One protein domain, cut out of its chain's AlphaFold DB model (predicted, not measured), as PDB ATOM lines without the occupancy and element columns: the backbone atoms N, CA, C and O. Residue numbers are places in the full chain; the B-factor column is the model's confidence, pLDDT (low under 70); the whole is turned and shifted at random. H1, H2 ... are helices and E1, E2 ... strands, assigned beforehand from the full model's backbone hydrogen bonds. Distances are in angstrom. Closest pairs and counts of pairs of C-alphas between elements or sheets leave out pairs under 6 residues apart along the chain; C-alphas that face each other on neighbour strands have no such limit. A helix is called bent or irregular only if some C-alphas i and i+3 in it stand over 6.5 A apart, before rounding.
ATOM      1  N   LEU A 340      17.445  53.129 -15.869       85.35
ATOM      2  CA  LEU A 340      16.695  51.934 -16.266       85.35
ATOM      3  C   LEU A 340      17.654  50.769 -16.564       85.35
ATOM      4  O   LEU A 340      17.446  49.640 -16.128       85.35
ATOM      5  N   GLU A 341      18.737  51.053 -17.289       92.27
ATOM      6  CA  GLU A 341      19.725  50.051 -17.685       92.27
ATOM      7  C   GLU A 341      20.578  49.559 -16.514       92.27
ATOM      8  O   GLU A 341      21.067  48.442 -16.592       92.27
ATOM      9  N   THR A 342      20.764  50.324 -15.432       94.25
ATOM     10  CA  THR A 342      21.523  49.863 -14.254       94.25
ATOM     11  C   THR A 342      20.730  48.887 -13.379       94.25
ATOM     12  O   THR A 342      21.329  48.043 -12.709       94.25
ATOM     13  N   ALA A 343      19.397  48.926 -13.414       92.78
ATOM     14  CA  ALA A 343      18.557  47.969 -12.696       92.78
ATOM     15  C   ALA A 343      18.587  46.559 -13.331       92.78
ATOM     16  O   ALA A 343      18.547  45.558 -12.613       92.78
ATOM     17  N   ALA A 344      18.758  46.445 -14.655       92.40
ATOM     18  CA  ALA A 344      18.814  45.147 -15.345       92.40
ATOM     19  C   ALA A 344      20.010  44.261 -14.925       92.40
ATOM     20  O   ALA A 344      19.809  43.075 -14.647       92.40
ATOM     21  N   PRO A 345      21.244  44.781 -14.775       94.17
ATOM     22  CA  PRO A 345      22.346  44.035 -14.193       94.17
ATOM     23  C   PRO A 345      22.111  43.670 -12.729       94.17
ATOM     24  O   PRO A 345      22.500  42.578 -12.324       94.17
ATOM     25  N   ALA A 346      21.472  44.538 -11.937       95.26
ATOM     26  CA  ALA A 346      21.144  44.226 -10.544       95.26
ATOM     27  C   ALA A 346      20.209  43.008 -10.457       95.26
ATOM     28  O   ALA A 346      20.502  42.065  -9.720       95.26
ATOM     29  N   HIS A 347      19.152  42.981 -11.278       94.02
ATOM     30  CA  HIS A 347      18.263  41.824 -11.441       94.02
ATOM     31  C   HIS A 347      19.033  40.565 -11.864       94.02
ATOM     32  O   HIS A 347      18.943  39.536 -11.191       94.02
ATOM     33  N   LYS A 348      19.874  40.660 -12.905       94.08
ATOM     34  CA  LYS A 348      20.705  39.542 -13.382       94.08
ATOM     35  C   LYS A 348      21.587  38.959 -12.272       94.08
ATOM     36  O   LYS A 348      21.612  37.744 -12.082       94.08
ATOM     37  N   HIS A 349      22.298  39.807 -11.528       96.21
ATOM     38  CA  HIS A 349      23.217  39.382 -10.465       96.21
ATOM     39  C   HIS A 349      22.488  38.811  -9.240       96.21
ATOM     40  O   HIS A 349      22.983  37.875  -8.614       96.21
ATOM     41  N   ILE A 350      21.297  39.318  -8.905       96.07
ATOM     42  CA  ILE A 350      20.455  38.746  -7.843       96.07
ATOM     43  C   ILE A 350      19.900  37.377  -8.256       96.07
ATOM     44  O   ILE A 350      19.874  36.459  -7.436       96.07
ATOM     45  N   ASN A 351      19.503  37.199  -9.517       94.19
ATOM     46  CA  ASN A 351      19.051  35.905 -10.035       94.19
ATOM     47  C   ASN A 351      20.180  34.863 -10.076       94.19
ATOM     48  O   ASN A 351      19.959  33.701  -9.721       94.19
ATOM     49  N   ASP A 352      21.394  35.279 -10.443       95.47
ATOM     50  CA  ASP A 352      22.597  34.451 -10.322       95.47
ATOM     51  C   ASP A 352      22.842  34.038  -8.859       95.47
ATOM     52  O   ASP A 352      22.999  32.852  -8.559       95.47
ATOM     53  N   LEU A 353      22.777  34.993  -7.922       96.46
ATOM     54  CA  LEU A 353      22.906  34.709  -6.492       96.46
ATOM     55  C   LEU A 353      21.839  33.727  -5.996       96.46
ATOM     56  O   LEU A 353      22.174  32.768  -5.302       96.46
ATOM     57  N   ARG A 354      20.572  33.919  -6.378       95.01
ATOM     58  CA  ARG A 354      19.468  33.007  -6.039       95.01
ATOM     59  C   ARG A 354      19.752  31.584  -6.512       95.01
ATOM     60  O   ARG A 354      19.570  30.641  -5.745       95.01
ATOM     61  N   SER A 355      20.235  31.435  -7.745       93.06
ATOM     62  CA  SER A 355      20.569  30.134  -8.335       93.06
ATOM     63  C   SER A 355      21.732  29.463  -7.598       93.06
ATOM     64  O   SER A 355      21.658  28.278  -7.261       93.06
ATOM     65  N   ARG A 356      22.780  30.228  -7.263       92.46
ATOM     66  CA  ARG A 356      23.924  29.734  -6.481       92.46
ATOM     67  C   ARG A 356      23.529  29.306  -5.069       92.46
ATOM     68  O   ARG A 356      23.942  28.231  -4.640       92.46
ATOM     69  N   LEU A 357      22.716  30.098  -4.367       91.95
ATOM     70  CA  LEU A 357      22.227  29.774  -3.020       91.95
ATOM     71  C   LEU A 357      21.338  28.520  -3.014       91.95
ATOM     72  O   LEU A 357      21.468  27.676  -2.128       91.95
ATOM     73  N   ALA A 358      20.496  28.341  -4.036       89.31
ATOM     74  CA  ALA A 358      19.660  27.149  -4.170       89.31
ATOM     75  C   ALA A 358      20.474  25.876  -4.485       89.31
ATOM     76  O   ALA A 358      20.142  24.793  -4.002       89.31
ATOM     77  N   SER A 359      21.553  25.985  -5.271       87.90
ATOM     78  CA  SER A 359      22.368  24.839  -5.713       87.90
ATOM     79  C   SER A 359      23.570  24.516  -4.813       87.90
ATOM     80  O   SER A 359      24.300  23.563  -5.093       87.90
ATOM     81  N   ILE A 360      23.804  25.275  -3.740       81.47
ATOM     82  CA  ILE A 360      25.029  25.172  -2.932       81.47
ATOM     83  C   ILE A 360      25.288  23.768  -2.363       81.47
ATOM     84  O   ILE A 360      26.428  23.305  -2.370       81.47
ATOM     85  N   HIS A 361      24.230  23.057  -1.960       74.28
ATOM     86  CA  HIS A 361      24.308  21.690  -1.439       74.28
ATOM     87  C   HIS A 361      24.900  20.706  -2.465       74.28
ATOM     88  O   HIS A 361      25.694  19.840  -2.101       74.28
ATOM     89  N   LYS A 362      24.588  20.883  -3.760       77.10
ATOM     90  CA  LYS A 362      25.142  20.064  -4.854       77.10
ATOM     91  C   LYS A 362      26.633  20.326  -5.048       77.10
ATOM     92  O   LYS A 362      27.394  19.400  -5.301       77.10
ATOM     93  N   THR A 363      27.045  21.586  -4.926       71.74
ATOM     94  CA  THR A 363      28.436  22.008  -5.136       71.74
ATOM     95  C   THR A 363      29.342  21.564  -3.989       71.74
ATOM     96  O   THR A 363      30.464  21.120  -4.223       71.74
ATOM     97  N   LEU A 364      28.870  21.674  -2.744       68.62
ATOM     98  CA  LEU A 364      29.674  21.382  -1.555       68.62
ATOM     99  C   LEU A 364      29.700  19.896  -1.184       68.62
ATOM    100  O   LEU A 364      30.723  19.434  -0.679       68.62
ATOM    101  N   GLY A 365      28.637  19.140  -1.486       61.61
ATOM    102  CA  GLY A 365      28.552  17.706  -1.182       61.61
ATOM    103  C   GLY A 365      29.664  16.852  -1.810       61.61
ATOM    104  O   GLY A 365      29.973  15.786  -1.291       61.61
ATOM    105  N   GLY A 366      30.309  17.324  -2.886       56.80
ATOM    106  CA  GLY A 366      31.447  16.637  -3.511       56.80
ATOM    107  C   GLY A 366      32.838  17.047  -3.002       56.80
ATOM    108  O   GLY A 366      33.805  16.351  -3.296       56.80
ATOM    109  N   ALA A 367      32.970  18.169  -2.280       54.38
ATOM    110  CA  ALA A 367      34.266  18.828  -2.064       54.38
ATOM    111  C   ALA A 367      34.750  18.871  -0.603       54.38
ATOM    112  O   ALA A 367      35.945  19.044  -0.367       54.38
ATOM    113  N   LEU A 368      33.860  18.745   0.387       50.77
ATOM    114  CA  LEU A 368      34.213  18.940   1.799       50.77
ATOM    115  C   LEU A 368      34.240  17.624   2.579       50.77
ATOM    116  O   LEU A 368      33.320  16.815   2.517       50.77
ATOM    117  N   THR A 369      35.290  17.445   3.385       52.85
ATOM    118  CA  THR A 369      35.381  16.372   4.386       52.85
ATOM    119  C   THR A 369      34.196  16.427   5.359       52.85
ATOM    120  O   THR A 369      33.701  17.514   5.669       52.85
ATOM    121  N   SER A 370      33.779  15.270   5.886       57.31
ATOM    122  CA  SER A 370      32.527  15.061   6.641       57.31
ATOM    123  C   SER A 370      32.188  16.107   7.719       57.31
ATOM    124  O   SER A 370      31.014  16.414   7.905       57.31
ATOM    125  N   LYS A 371      33.182  16.704   8.399       53.86
ATOM    126  CA  LYS A 371      32.956  17.733   9.436       53.86
ATOM    127  C   LYS A 371      32.511  19.096   8.898       53.86
ATOM    128  O   LYS A 371      31.685  19.748   9.522       53.86
ATOM    129  N   THR A 372      33.040  19.547   7.764       50.07
ATOM    130  CA  THR A 372      32.664  20.838   7.151       50.07
ATOM    131  C   THR A 372      31.443  20.694   6.252       50.07
ATOM    132  O   THR A 372      30.656  21.631   6.122       50.07
ATOM    133  N   SER A 373      31.259  19.498   5.681       50.81
ATOM    134  CA  SER A 373      30.078  19.153   4.890       50.81
ATOM    135  C   SER A 373      28.778  19.347   5.676       50.81
ATOM    136  O   SER A 373      27.762  19.626   5.055       50.81
ATOM    137  N   SER A 374      28.790  19.248   7.016       57.05
ATOM    138  CA  SER A 374      27.568  19.324   7.829       57.05
ATOM    139  C   SER A 374      26.991  20.738   7.993       57.05
ATOM    140  O   SER A 374      25.804  20.852   8.300       57.05
ATOM    141  N   ILE A 375      27.797  21.799   7.814       58.82
ATOM    142  CA  ILE A 375      27.394  23.199   8.076       58.82
ATOM    143  C   ILE A 375      26.524  23.747   6.940       58.82
ATOM    144  O   ILE A 375      25.561  24.471   7.180       58.82
ATOM    145  N   PHE A 376      26.850  23.376   5.702       64.96
ATOM    146  CA  PHE A 376      26.243  23.933   4.492       64.96
ATOM    147  C   PHE A 376      25.390  22.910   3.726       64.96
ATOM    148  O   PHE A 376      25.287  22.969   2.502       64.96
ATOM    149  N   THR A 377      24.764  21.960   4.430       65.87
ATOM    150  CA  THR A 377      23.838  20.997   3.802       65.87
ATOM    151  C   THR A 377      22.492  21.619   3.436       65.87
ATOM    152  O   THR A 377      21.774  21.069   2.607       65.87
ATOM    153  N   ARG A 378      22.115  22.741   4.065       75.67
ATOM    154  CA  ARG A 378      20.798  23.370   3.884       75.67
ATOM    155  C   ARG A 378      20.823  24.305   2.680       75.67
ATOM    156  O   ARG A 378      21.654  25.204   2.614       75.67
ATOM    157  N   ALA A 379      19.905  24.114   1.738       83.90
ATOM    158  CA  ALA A 379      19.697  25.086   0.671       83.90
ATOM    159  C   ALA A 379      19.124  26.394   1.248       83.90
ATOM    160  O   ALA A 379      18.322  26.365   2.187       83.90
ATOM    161  N   VAL A 380      19.507  27.529   0.656       89.76
ATOM    162  CA  VAL A 380      18.953  28.847   0.993       89.76
ATOM    163  C   VAL A 380      18.171  29.365  -0.208       89.76
ATOM    164  O   VAL A 380      18.715  29.528  -1.300       89.76
ATOM    165  N   ARG A 381      16.877  29.629  -0.023       92.80
ATOM    166  CA  ARG A 381      16.038  30.298  -1.023       92.80
ATOM    167  C   ARG A 381      16.103  31.803  -0.812       92.80
ATOM    168  O   ARG A 381      15.829  32.275   0.282       92.80
ATOM    169  N   LEU A 382      16.434  32.551  -1.860       95.67
ATOM    170  CA  LEU A 382      16.426  34.013  -1.838       95.67
ATOM    171  C   LEU A 382      15.070  34.545  -2.313       95.67
ATOM    172  O   LEU A 382      14.722  34.377  -3.486       95.67
ATOM    173  N   LYS A 383      14.338  35.216  -1.426       94.56
ATOM    174  CA  LYS A 383      13.050  35.856  -1.704       94.56
ATOM    175  C   LYS A 383      13.184  37.370  -1.555       94.56
ATOM    176  O   LYS A 383      13.768  37.847  -0.589       94.56
ATOM    177  N   LEU A 384      12.643  38.112  -2.515       92.71
ATOM    178  CA  LEU A 384      12.471  39.556  -2.388       92.71
ATOM    179  C   LEU A 384      11.071  39.827  -1.824       92.71
ATOM    180  O   LEU A 384      10.118  39.121  -2.165       92.71
ATOM    181  N   GLU A 385      10.961  40.784  -0.908       90.79
ATOM    182  CA  GLU A 385       9.693  41.196  -0.311       90.79
ATOM    183  C   GLU A 385       9.393  42.660  -0.637       90.79
ATOM    184  O   GLU A 385      10.207  43.551  -0.387       90.79
ATOM    185  N   GLY A 386       8.177  42.905  -1.128       86.02
ATOM    186  CA  GLY A 386       7.702  44.231  -1.499       86.02
ATOM    187  C   GLY A 386       7.834  44.467  -2.997       86.02
ATOM    188  O   GLY A 386       7.436  43.621  -3.794       86.02
ATOM    189  N   ASP A 387       8.341  45.640  -3.365       85.12
ATOM    190  CA  ASP A 387       8.584  45.997  -4.758       85.12
ATOM    191  C   ASP A 387       9.992  45.553  -5.181       85.12
ATOM    192  O   ASP A 387      10.997  46.198  -4.863       85.12
ATOM    193  N   ASP A 388      10.050  44.435  -5.904       87.96
ATOM    194  CA  ASP A 388      11.274  43.884  -6.486       87.96
ATOM    195  C   ASP A 388      12.038  44.929  -7.313       87.96
ATOM    196  O   ASP A 388      13.264  45.019  -7.231       87.96
ATOM    197  N   GLU A 389      11.328  45.751  -8.089       85.00
ATOM    198  CA  GLU A 389      11.943  46.770  -8.934       85.00
ATOM    199  C   GLU A 389      12.539  47.910  -8.115       85.00
ATOM    200  O   GLU A 389      13.648  48.367  -8.416       85.00
ATOM    201  N   ALA A 390      11.858  48.337  -7.053       88.66
ATOM    202  CA  ALA A 390      12.413  49.319  -6.129       88.66
ATOM    203  C   ALA A 390      13.706  48.802  -5.480       88.66
ATOM    204  O   ALA A 390      14.651  49.574  -5.317       88.66
ATOM    205  N   ILE A 391      13.794  47.502  -5.167       92.66
ATOM    206  CA  ILE A 391      15.022  46.879  -4.648       92.66
ATOM    207  C   ILE A 391      16.143  46.934  -5.697       92.66
ATOM    208  O   ILE A 391      17.249  47.382  -5.377       92.66
ATOM    209  N   TYR A 392      15.879  46.521  -6.945       92.49
ATOM    210  CA  TYR A 392      16.881  46.554  -8.021       92.49
ATOM    211  C   TYR A 392      17.365  47.975  -8.307       92.49
ATOM    212  O   TYR A 392      18.572  48.217  -8.364       92.49
ATOM    213  N   THR A 393      16.428  48.914  -8.429       91.65
ATOM    214  CA  THR A 393      16.701  50.330  -8.690       91.65
ATOM    215  C   THR A 393      17.502  50.940  -7.550       91.65
ATOM    216  O   THR A 393      18.527  51.569  -7.789       91.65
ATOM    217  N   HIS A 394      17.107  50.692  -6.299       93.12
ATOM    218  CA  HIS A 394      17.834  51.184  -5.135       93.12
ATOM    219  C   HIS A 394      19.272  50.655  -5.087       93.12
ATOM    220  O   HIS A 394      20.219  51.419  -4.878       93.12
ATOM    221  N   LEU A 395      19.454  49.349  -5.302       94.86
ATOM    222  CA  LEU A 395      20.774  48.731  -5.300       94.86
ATOM    223  C   LEU A 395      21.651  49.289  -6.426       94.86
ATOM    224  O   LEU A 395      22.830  49.572  -6.200       94.86
ATOM    225  N   ALA A 396      21.077  49.478  -7.610       94.49
ATOM    226  CA  ALA A 396      21.756  50.067  -8.748       94.49
ATOM    227  C   ALA A 396      22.154  51.527  -8.478       94.49
ATOM    228  O   ALA A 396      23.326  51.865  -8.597       94.49
ATOM    229  N   GLU A 397      21.229  52.380  -8.032       93.12
ATOM    230  CA  GLU A 397      21.493  53.800  -7.759       93.12
ATOM    231  C   GLU A 397      22.544  54.022  -6.665       93.12
ATOM    232  O   GLU A 397      23.302  54.989  -6.727       93.12
ATOM    233  N   LYS A 398      22.610  53.143  -5.658       94.26
ATOM    234  CA  LYS A 398      23.574  53.273  -4.556       94.26
ATOM    235  C   LYS A 398      24.972  52.761  -4.873       94.26
ATOM    236  O   LYS A 398      25.914  53.213  -4.228       94.26
ATOM    237  N   ASN A 399      25.106  51.809  -5.795       95.91
ATOM    238  CA  ASN A 399      26.380  51.129  -6.036       95.91
ATOM    239  C   ASN A 399      26.956  51.379  -7.428       95.91
ATOM    240  O   ASN A 399      28.132  51.100  -7.625       95.91
ATOM    241  N   TYR A 400      26.168  51.868  -8.386       96.63
ATOM    242  CA  TYR A 400      26.646  52.059  -9.746       96.63
ATOM    243  C   TYR A 400      27.717  53.150  -9.824       96.63
ATOM    244  O   TYR A 400      27.455  54.333  -9.606       96.63
ATOM    245  N   ASP A 401      28.923  52.732 -10.194       94.61
ATOM    246  CA  ASP A 401      30.029  53.598 -10.573       94.61
ATOM    247  C   ASP A 401      30.226  53.505 -12.088       94.61
ATOM    248  O   ASP A 401      30.511  52.434 -12.635       94.61
ATOM    249  N   MET A 402      30.111  54.646 -12.768       91.77
ATOM    250  CA  MET A 402      30.279  54.740 -14.217       91.77
ATOM    251  C   MET A 402      31.659  54.284 -14.705       91.77
ATOM    252  O   MET A 402      31.776  53.899 -15.862       91.77
ATOM    253  N   ASN A 403      32.701  54.318 -13.872       91.28
ATOM    254  CA  ASN A 403      34.052  53.868 -14.220       91.28
ATOM    255  C   ASN A 403      34.224  52.352 -14.090       91.28
ATOM    256  O   ASN A 403      35.112  51.779 -14.713       91.28
ATOM    257  N   LEU A 404      33.370  51.695 -13.305       92.39
ATOM    258  CA  LEU A 404      33.433  50.255 -13.046       92.39
ATOM    259  C   LEU A 404      32.282  49.478 -13.707       92.39
ATOM    260  O   LEU A 404      32.312  48.246 -13.729       92.39
ATOM    261  N   GLY A 405      31.256  50.161 -14.216       93.14
ATOM    262  CA  GLY A 405      30.143  49.552 -14.943       93.14
ATOM    263  C   GLY A 405      29.392  48.509 -14.116       93.14
ATOM    264  O   GLY A 405      29.220  48.657 -12.903       93.14
ATOM    265  N   THR A 406      28.983  47.404 -14.749       95.05
ATOM    266  CA  THR A 406      28.229  46.321 -14.079       95.05
ATOM    267  C   THR A 406      28.969  45.684 -12.894       95.05
ATOM    268  O   THR A 406      28.341  45.134 -11.987       95.05
ATOM    269  N   ARG A 407      30.306  45.791 -12.842       96.29
ATOM    270  CA  ARG A 407      31.107  45.236 -11.743       96.29
ATOM    271  C   ARG A 407      30.827  45.940 -10.414       96.29
ATOM    272  O   ARG A 407      30.806  45.274  -9.383       96.29
ATOM    273  N   SER A 408      30.554  47.242 -10.433       97.54
ATOM    274  CA  SER A 408      30.170  47.987  -9.224       97.54
ATOM    275  C   SER A 408      28.819  47.530  -8.661       97.54
ATOM    276  O   SER A 408      28.674  47.317  -7.459       97.54
ATOM    277  N   ILE A 409      27.853  47.247  -9.541       97.26
ATOM    278  CA  ILE A 409      26.545  46.696  -9.166       97.26
ATOM    279  C   ILE A 409      26.710  45.284  -8.596       97.26
ATOM    280  O   ILE A 409      26.146  44.978  -7.548       97.26
ATOM    281  N   GLN A 410      27.530  44.439  -9.231       97.42
ATOM    282  CA  GLN A 410      27.854  43.105  -8.720       97.42
ATOM    283  C   GLN A 410      28.463  43.176  -7.310       97.42
ATOM    284  O   GLN A 410      28.044  42.436  -6.422       97.42
ATOM    285  N   GLN A 411      29.420  44.081  -7.081       97.85
ATOM    286  CA  GLN A 411      29.996  44.323  -5.754       97.85
ATOM    287  C   GLN A 411      28.935  44.797  -4.755       97.85
ATOM    288  O   GLN A 411      28.922  44.334  -3.618       97.85
ATOM    289  N   GLY A 412      28.010  45.658  -5.187       97.35
ATOM    290  CA  GLY A 412      26.847  46.069  -4.403       97.35
ATOM    291  C   GLY A 412      25.989  44.886  -3.956       97.35
ATOM    292  O   GLY A 412      25.722  44.747  -2.766       97.35
ATOM    293  N   VAL A 413      25.617  43.990  -4.879       97.87
ATOM    294  CA  VAL A 413      24.872  42.751  -4.574       97.87
ATOM    295  C   VAL A 413      25.644  41.885  -3.580       97.87
ATOM    296  O   VAL A 413      25.070  41.384  -2.613       97.87
ATOM    297  N   VAL A 414      26.953  41.725  -3.777       97.90
ATOM    298  CA  VAL A 414      27.786  40.931  -2.869       97.90
ATOM    299  C   VAL A 414      27.795  41.542  -1.466       97.90
ATOM    300  O   VAL A 414      27.475  40.861  -0.497       97.90
ATOM    301  N   ASN A 415      28.100  42.833  -1.353       97.53
ATOM    302  CA  ASN A 415      28.284  43.504  -0.069       97.53
ATOM    303  C   ASN A 415      26.974  43.721   0.691       97.53
ATOM    304  O   ASN A 415      26.963  43.664   1.917       97.53
ATOM    305  N   LYS A 416      25.880  44.009  -0.023       96.17
ATOM    306  CA  LYS A 416      24.588  44.359   0.579       96.17
ATOM    307  C   LYS A 416      23.645  43.179   0.733       96.17
ATOM    308  O   LYS A 416      22.757  43.276   1.560       96.17
ATOM    309  N   ILE A 417      23.818  42.106  -0.044       97.30
ATOM    310  CA  ILE A 417      22.919  40.946  -0.020       97.30
ATOM    311  C   ILE A 417      23.670  39.666   0.322       97.30
ATOM    312  O   ILE A 417      23.362  39.015   1.317       97.30
ATOM    313  N   GLN A 418      24.683  39.303  -0.464       96.72
ATOM    314  CA  GLN A 418      25.352  38.012  -0.296       96.72
ATOM    315  C   GLN A 418      26.054  37.880   1.062       96.72
ATOM    316  O   GLN A 418      25.870  36.871   1.737       96.72
ATOM    317  N   LEU A 419      26.864  38.866   1.461       97.34
ATOM    318  CA  LEU A 419      27.626  38.801   2.711       97.34
ATOM    319  C   LEU A 419      26.718  38.768   3.953       97.34
ATOM    320  O   LEU A 419      26.920  37.863   4.764       97.34
ATOM    321  N   PRO A 420      25.685  39.628   4.092       97.20
ATOM    322  CA  PRO A 420      24.748  39.524   5.213       97.20
ATOM    323  C   PRO A 420      24.015  38.180   5.280       97.20
ATOM    324  O   PRO A 420      23.876  37.616   6.362       97.20
ATOM    325  N   ILE A 421      23.598  37.617   4.134       95.56
ATOM    326  CA  ILE A 421      22.976  36.282   4.100       95.56
ATOM    327  C   ILE A 421      23.948  35.225   4.620       95.56
ATOM    328  O   ILE A 421      23.565  34.407   5.452       95.56
ATOM    329  N   ILE A 422      25.201  35.234   4.154       92.85
ATOM    330  CA  ILE A 422      26.220  34.275   4.600       92.85
ATOM    331  C   ILE A 422      26.487  34.426   6.102       92.85
ATOM    332  O   ILE A 422      26.639  33.420   6.798       92.85
ATOM    333  N   GLU A 423      26.521  35.654   6.617       93.86
ATOM    334  CA  GLU A 423      26.725  35.923   8.038       93.86
ATOM    335  C   GLU A 423      25.572  35.376   8.896       93.86
ATOM    336  O   GLU A 423      25.815  34.616   9.837       93.86
ATOM    337  N   LEU A 424      24.321  35.700   8.547       93.45
ATOM    338  CA  LEU A 424      23.128  35.186   9.229       93.45
ATOM    339  C   LEU A 424      23.047  33.662   9.147       93.45
ATOM    340  O   LEU A 424      22.739  32.997  10.136       93.45
ATOM    341  N   TRP A 425      23.368  33.103   7.983       89.26
ATOM    342  CA  TRP A 425      23.345  31.666   7.757       89.26
ATOM    343  C   TRP A 425      24.383  30.943   8.612       89.26
ATOM    344  O   TRP A 425      24.057  29.959   9.273       89.26
ATOM    345  N   THR A 426      25.604  31.475   8.688       87.02
ATOM    346  CA  THR A 426      26.669  30.912   9.529       87.02
ATOM    347  C   THR A 426      26.293  30.969  11.012       87.02
ATOM    348  O   THR A 426      26.479  29.981  11.721       87.02
ATOM    349  N   LYS A 427      25.710  32.086  11.473       89.77
ATOM    350  CA  LYS A 427      25.221  32.244  12.854       89.77
ATOM    351  C   LYS A 427      24.111  31.242  13.189       89.77
ATOM    352  O   LYS A 427      24.191  30.575  14.216       89.77
ATOM    353  N   LYS A 428      23.120  31.081  12.306       86.59
ATOM    354  CA  LYS A 428      22.004  30.137  12.494       86.59
ATOM    355  C   LYS A 428      22.486  28.685  12.534       86.59
ATOM    356  O   LYS A 428      22.113  27.942  13.432       86.59
ATOM    357  N   CYS A 429      23.394  28.304  11.633       81.99
ATOM    358  CA  CYS A 429      23.997  26.969  11.644       81.99
ATOM    359  C   CYS A 429      24.879  26.696  12.878       81.99
ATOM    360  O   CYS A 429      25.061  25.532  13.237       81.99
ATOM    361  N   ALA A 430      25.469  27.725  13.496       82.77
ATOM    362  CA  ALA A 430      26.204  27.580  14.752       82.77
ATOM    363  C   ALA A 430      25.247  27.344  15.934       82.77
ATOM    364  O   ALA A 430      25.441  26.386  16.676       82.77
ATOM    365  N   TYR A 431      24.175  28.138  16.034       81.07
ATOM    366  CA  TYR A 431      23.146  27.995  17.070       81.07
ATOM    367  C   TYR A 431      22.437  26.630  17.028       81.07
ATOM    368  O   TYR A 431      22.319  25.960  18.052       81.07
ATOM    369  N   ASP A 432      22.044  26.165  15.834       77.04
ATOM    370  CA  ASP A 432      21.419  24.844  15.646       77.04
ATOM    371  C   ASP A 432      22.326  23.695  16.143       77.04
ATOM    372  O   ASP A 432      21.841  22.619  16.494       77.04
ATOM    373  N   ARG A 433      23.653  23.901  16.173       71.29
ATOM    374  CA  ARG A 433      24.612  22.912  16.682       71.29
ATOM    375  C   ARG A 433      24.711  22.932  18.203       71.29
ATOM    376  O   ARG A 433      24.713  21.855  18.788       71.29
ATOM    377  N   GLU A 434      24.780  24.111  18.819       73.36
ATOM    378  CA  GLU A 434      24.825  24.251  20.284       73.36
ATOM    379  C   GLU A 434      23.585  23.608  20.925       73.36
ATOM    380  O   GLU A 434      23.721  22.773  21.815       73.36
ATOM    381  N   GLY A 435      22.388  23.855  20.375       64.35
ATOM    382  CA  GLY A 435      21.161  23.203  20.851       64.35
ATOM    383  C   GLY A 435      21.137  21.678  20.649       64.35
ATOM    384  O   GLY A 435      20.554  20.950  21.454       64.35
ATOM    385  N   ALA A 436      21.796  21.165  19.603       61.95
ATOM    386  CA  ALA A 436      21.918  19.724  19.367       61.95
ATOM    387  C   ALA A 436      22.965  19.045  20.270       61.95
ATOM    388  O   ALA A 436      22.871  17.838  20.502       61.95
ATOM    389  N   GLU A 437      23.969  19.782  20.755       58.12
ATOM    390  CA  GLU A 437      24.946  19.289  21.733       58.12
ATOM    391  C   GLU A 437      24.360  19.311  23.155       58.12
ATOM    392  O   GLU A 437      24.463  18.300  23.848       58.12
ATOM    393  N   GLY A 456      15.472  21.433   6.847       72.48
ATOM    394  CA  GLY A 456      14.556  22.322   6.138       72.48
ATOM    395  C   GLY A 456      15.252  23.449   5.375       72.48
ATOM    396  O   GLY A 456      16.199  24.066   5.868       72.48
ATOM    397  N   THR A 457      14.780  23.733   4.165       83.57
ATOM    398  CA  THR A 457      15.288  24.841   3.345       83.57
ATOM    399  C   THR A 457      15.084  26.173   4.070       83.57
ATOM    400  O   THR A 457      13.953  26.500   4.420       83.57
ATOM    401  N   MET A 458      16.151  26.954   4.261       89.15
ATOM    402  CA  MET A 458      16.053  28.300   4.840       89.15
ATOM    403  C   MET A 458      15.609  29.306   3.777       89.15
ATOM    404  O   MET A 458      15.903  29.126   2.590       89.15
ATOM    405  N   THR A 459      14.938  30.378   4.188       94.04
ATOM    406  CA  THR A 459      14.545  31.460   3.275       94.04
ATOM    407  C   THR A 459      15.197  32.766   3.705       94.04
ATOM    408  O   THR A 459      14.900  33.300   4.765       94.04
ATOM    409  N   ALA A 460      16.099  33.284   2.875       96.09
ATOM    410  CA  ALA A 460      16.636  34.627   3.026       96.09
ATOM    411  C   ALA A 460      15.659  35.619   2.394       96.09
ATOM    412  O   ALA A 460      15.411  35.548   1.184       96.09
ATOM    413  N   VAL A 461      15.111  36.523   3.198       96.83
ATOM    414  CA  VAL A 461      14.181  37.560   2.747       96.83
ATOM    415  C   VAL A 461      14.930  38.882   2.662       96.83
ATOM    416  O   VAL A 461      15.593  39.289   3.612       96.83
ATOM    417  N   VAL A 462      14.853  39.538   1.505       96.41
ATOM    418  CA  VAL A 462      15.458  40.851   1.250       96.41
ATOM    419  C   VAL A 462      14.344  41.863   1.055       96.41
ATOM    420  O   VAL A 462      13.494  41.683   0.181       96.41
ATOM    421  N   LYS A 463      14.371  42.940   1.836       94.89
ATOM    422  CA  LYS A 463      13.330  43.968   1.839       94.89
ATOM    423  C   LYS A 463      13.934  45.361   1.749       94.89
ATOM    424  O   LYS A 463      14.958  45.645   2.366       94.89
ATOM    425  N   LEU A 464      13.280  46.248   1.004       93.16
ATOM    426  CA  LEU A 464      13.601  47.673   1.029       93.16
ATOM    427  C   LEU A 464      12.811  48.350   2.154       93.16
ATOM    428  O   LEU A 464      11.581  48.382   2.122       93.16
ATOM    429  N   VAL A 465      13.513  48.905   3.138       91.66
ATOM    430  CA  VAL A 465      12.908  49.609   4.274       91.66
ATOM    431  C   VAL A 465      13.120  51.111   4.106       91.66
ATOM    432  O   VAL A 465      14.238  51.573   3.856       91.66
ATOM    433  N   SER A 466      12.041  51.886   4.229       84.56
ATOM    434  CA  SER A 466      12.104  53.348   4.290       84.56
ATOM    435  C   SER A 466      12.833  53.779   5.561       84.56
ATOM    436  O   SER A 466      12.469  53.331   6.646       84.56
ATOM    437  N   GLY A 467      13.840  54.647   5.446       74.54
ATOM    438  CA  GLY A 467      14.534  55.170   6.621       74.54
ATOM    439  C   GLY A 467      13.594  55.990   7.509       74.54
ATOM    440  O   GLY A 467      12.710  56.685   7.010       74.54
ATOM    441  N   GLU A 468      13.777  55.921   8.828       66.41
ATOM    442  CA  GLU A 468      12.996  56.733   9.765       66.41
ATOM    443  C   GLU A 468      13.267  58.236   9.539       66.41
ATOM    444  O   GLU A 468      14.416  58.680   9.430       66.41
ATOM    445  N   GLY A 469      12.201  59.039   9.441       71.66
ATOM    446  CA  GLY A 469      12.273  60.492   9.252       71.66
ATOM    447  C   GLY A 469      12.773  60.914   7.865       71.66
ATOM    448  O   GLY A 469      11.990  61.013   6.925       71.66
ATOM    449  N   TYR A 470      14.077  61.190   7.758       66.04
ATOM    450  CA  TYR A 470      14.775  61.603   6.525       66.04
ATOM    451  C   TYR A 470      15.855  60.596   6.087       66.04
ATOM    452  O   TYR A 470      16.691  60.906   5.236       66.04
ATOM    453  N   GLY A 471      15.885  59.400   6.684       73.80
ATOM    454  CA  GLY A 471      16.849  58.367   6.319       73.80
ATOM    455  C   GLY A 471      16.675  57.914   4.868       73.80
ATOM    456  O   GLY A 471      15.559  57.677   4.405       73.80
ATOM    457  N   SER A 472      17.783  57.761   4.137       83.41
ATOM    458  CA  SER A 472      17.722  57.112   2.828       83.41
ATOM    459  C   SER A 472      17.215  55.677   2.989       83.41
ATOM    460  O   SER A 472      17.606  55.033   3.966       83.41
ATOM    461  N   PRO A 473      16.413  55.153   2.045       88.91
ATOM    462  CA  PRO A 473      15.993  53.758   2.087       88.91
ATOM    463  C   PRO A 473      17.209  52.833   2.205       88.91
ATOM    464  O   PRO A 473      18.307  53.177   1.754       88.91
ATOM    465  N   SER A 474      17.019  51.686   2.845       91.47
ATOM    466  CA  SER A 474      18.080  50.707   3.081       91.47
ATOM    467  C   SER A 474      17.565  49.290   2.870       91.47
ATOM    468  O   SER A 474      16.365  49.036   2.972       91.47
ATOM    469  N   ILE A 475      18.477  48.384   2.527       93.75
ATOM    470  CA  ILE A 475      18.164  46.968   2.354       93.75
ATOM    471  C   ILE A 475      18.287  46.288   3.715       93.75
ATOM    472  O   ILE A 475      19.364  46.314   4.312       93.75
ATOM    473  N   ASP A 476      17.194  45.677   4.158       94.41
ATOM    474  CA  ASP A 476      17.142  44.812   5.330       94.41
ATOM    475  C   ASP A 476      17.078  43.343   4.901       94.41
ATOM    476  O   ASP A 476      16.508  43.011   3.852       94.41
ATOM    477  N   ILE A 477      17.715  42.470   5.684       95.93
ATOM    478  CA  ILE A 477      17.864  41.047   5.371       95.93
ATOM    479  C   ILE A 477      17.580  40.217   6.609       95.93
ATOM    480  O   ILE A 477      18.255  40.348   7.628       95.93
ATOM    481  N   SER A 478      16.644  39.286   6.471       95.24
ATOM    482  CA  SER A 478      16.316  38.290   7.485       95.24
ATOM    483  C   SER A 478      16.498  36.871   6.938       95.24
ATOM    484  O   SER A 478      16.534  36.644   5.725       95.24
ATOM    485  N   LEU A 479      16.660  35.901   7.843       92.68
ATOM    486  CA  LEU A 479      16.819  34.488   7.502       92.68
ATOM    487  C   LEU A 479      15.838  33.623   8.302       92.68
ATOM    488  O   LEU A 479      16.056  33.331   9.482       92.68
ATOM    489  N   GLU A 480      14.788  33.171   7.624       89.65
ATOM    490  CA  GLU A 480      13.686  32.362   8.163       89.65
ATOM    491  C   GLU A 480      13.947  30.859   8.062       89.65
ATOM    492  O   GLU A 480      14.562  30.392   7.069       89.65
TER     493      GLU A 480
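What this domain is: This is residues 340 to 437 and 456 to 480 of the 480 residues of an uncharacterized protein of Paracoccidioides lutzii (strain ATCC MYA-826 / Pb01) (UniProt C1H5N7). A small three-stranded sheet, E1 E2 E3, forms a wall with helices over one face and the other face bare: H3 crosses over E2 and E3, and H4b, the second arm of the long bent helix H4, runs along the strands. The long helix H1 is on the same face but beside the strands, near the edge strand E1; its first part meets H3 and H4a, while the short H2 lies far out beyond its other end. The printed part has 123 residues with four named helices and three named strands in the order H1 H2 E1 H3 H4 E2 E3, class mixed, helices and strands; the sheet is mixed. It is only just compact, close to loose, with a radius of gyration of the C-alphas of 16.1 A and spans of 47 by 33 by 21 A.

Where its parts are: The strands are E1, residues 380 to 385, E2, residues 458 to 465, 21.5 A long, and E3, residues 474 to 479, with C-alpha 479 at (16.819, 34.488, 7.502). H1, residues 340 to 364, begins with C-alpha 340 at (16.695, 51.934, -16.266) and is 36.3 A long; it is irregular, with C-alphas 358 and 361 7.7 A apart, and has a kink of 50 degrees near residue 358. H2 is residues 370 to 373 and H3 residues 388 to 399. H4, residues 406 to 437, was assigned as one helix by its hydrogen bonds but is bent, with C-alphas 416 and 419 6.7 A apart; its arms H4a, residues 406 to 416, and H4b, residues 419 to 437, 27.4 A long, stand at a shallow tilt of 31 degrees.

How they stand to each other: E1 and E2 are parallel, with N 383 and O 460 2.8 A apart, within hydrogen-bond range. E2 and E3 form an antiparallel hairpin, with N 463 and O 476 at 2.9 A. H3 and H4b on one face of the sheet make two layers, helices over strands. H4b, at a height over the sheet of 7.3 A, runs along the strands; its closest C-alpha pair with E3 is Leu 424 and Leu 479, 6.6 A. H1 touches H3 with residues 340 to 347 alone, about perpendicular at 79 degrees, the closest C-alphas being those of Ala 343 and Thr 393, 5.0 A. Every O i to N i+4 pair is within hydrogen-bond range in H3 and H4a, 16 of 21 in H1 and 14 of 15 in H4b; H2 is too short for such a pair.

The domain as a whole: The farthest C-alphas, those of Leu 340 and Glu 437, are 50.8 A apart. Residues 438 to 455 are not printed, and C-alphas 437 and 456 are 19.0 A apart across the cut. Of the links that are printed whole, none is long. The pLDDT is under 70 at residues 364 to 377, 435 to 437, 468 and 470.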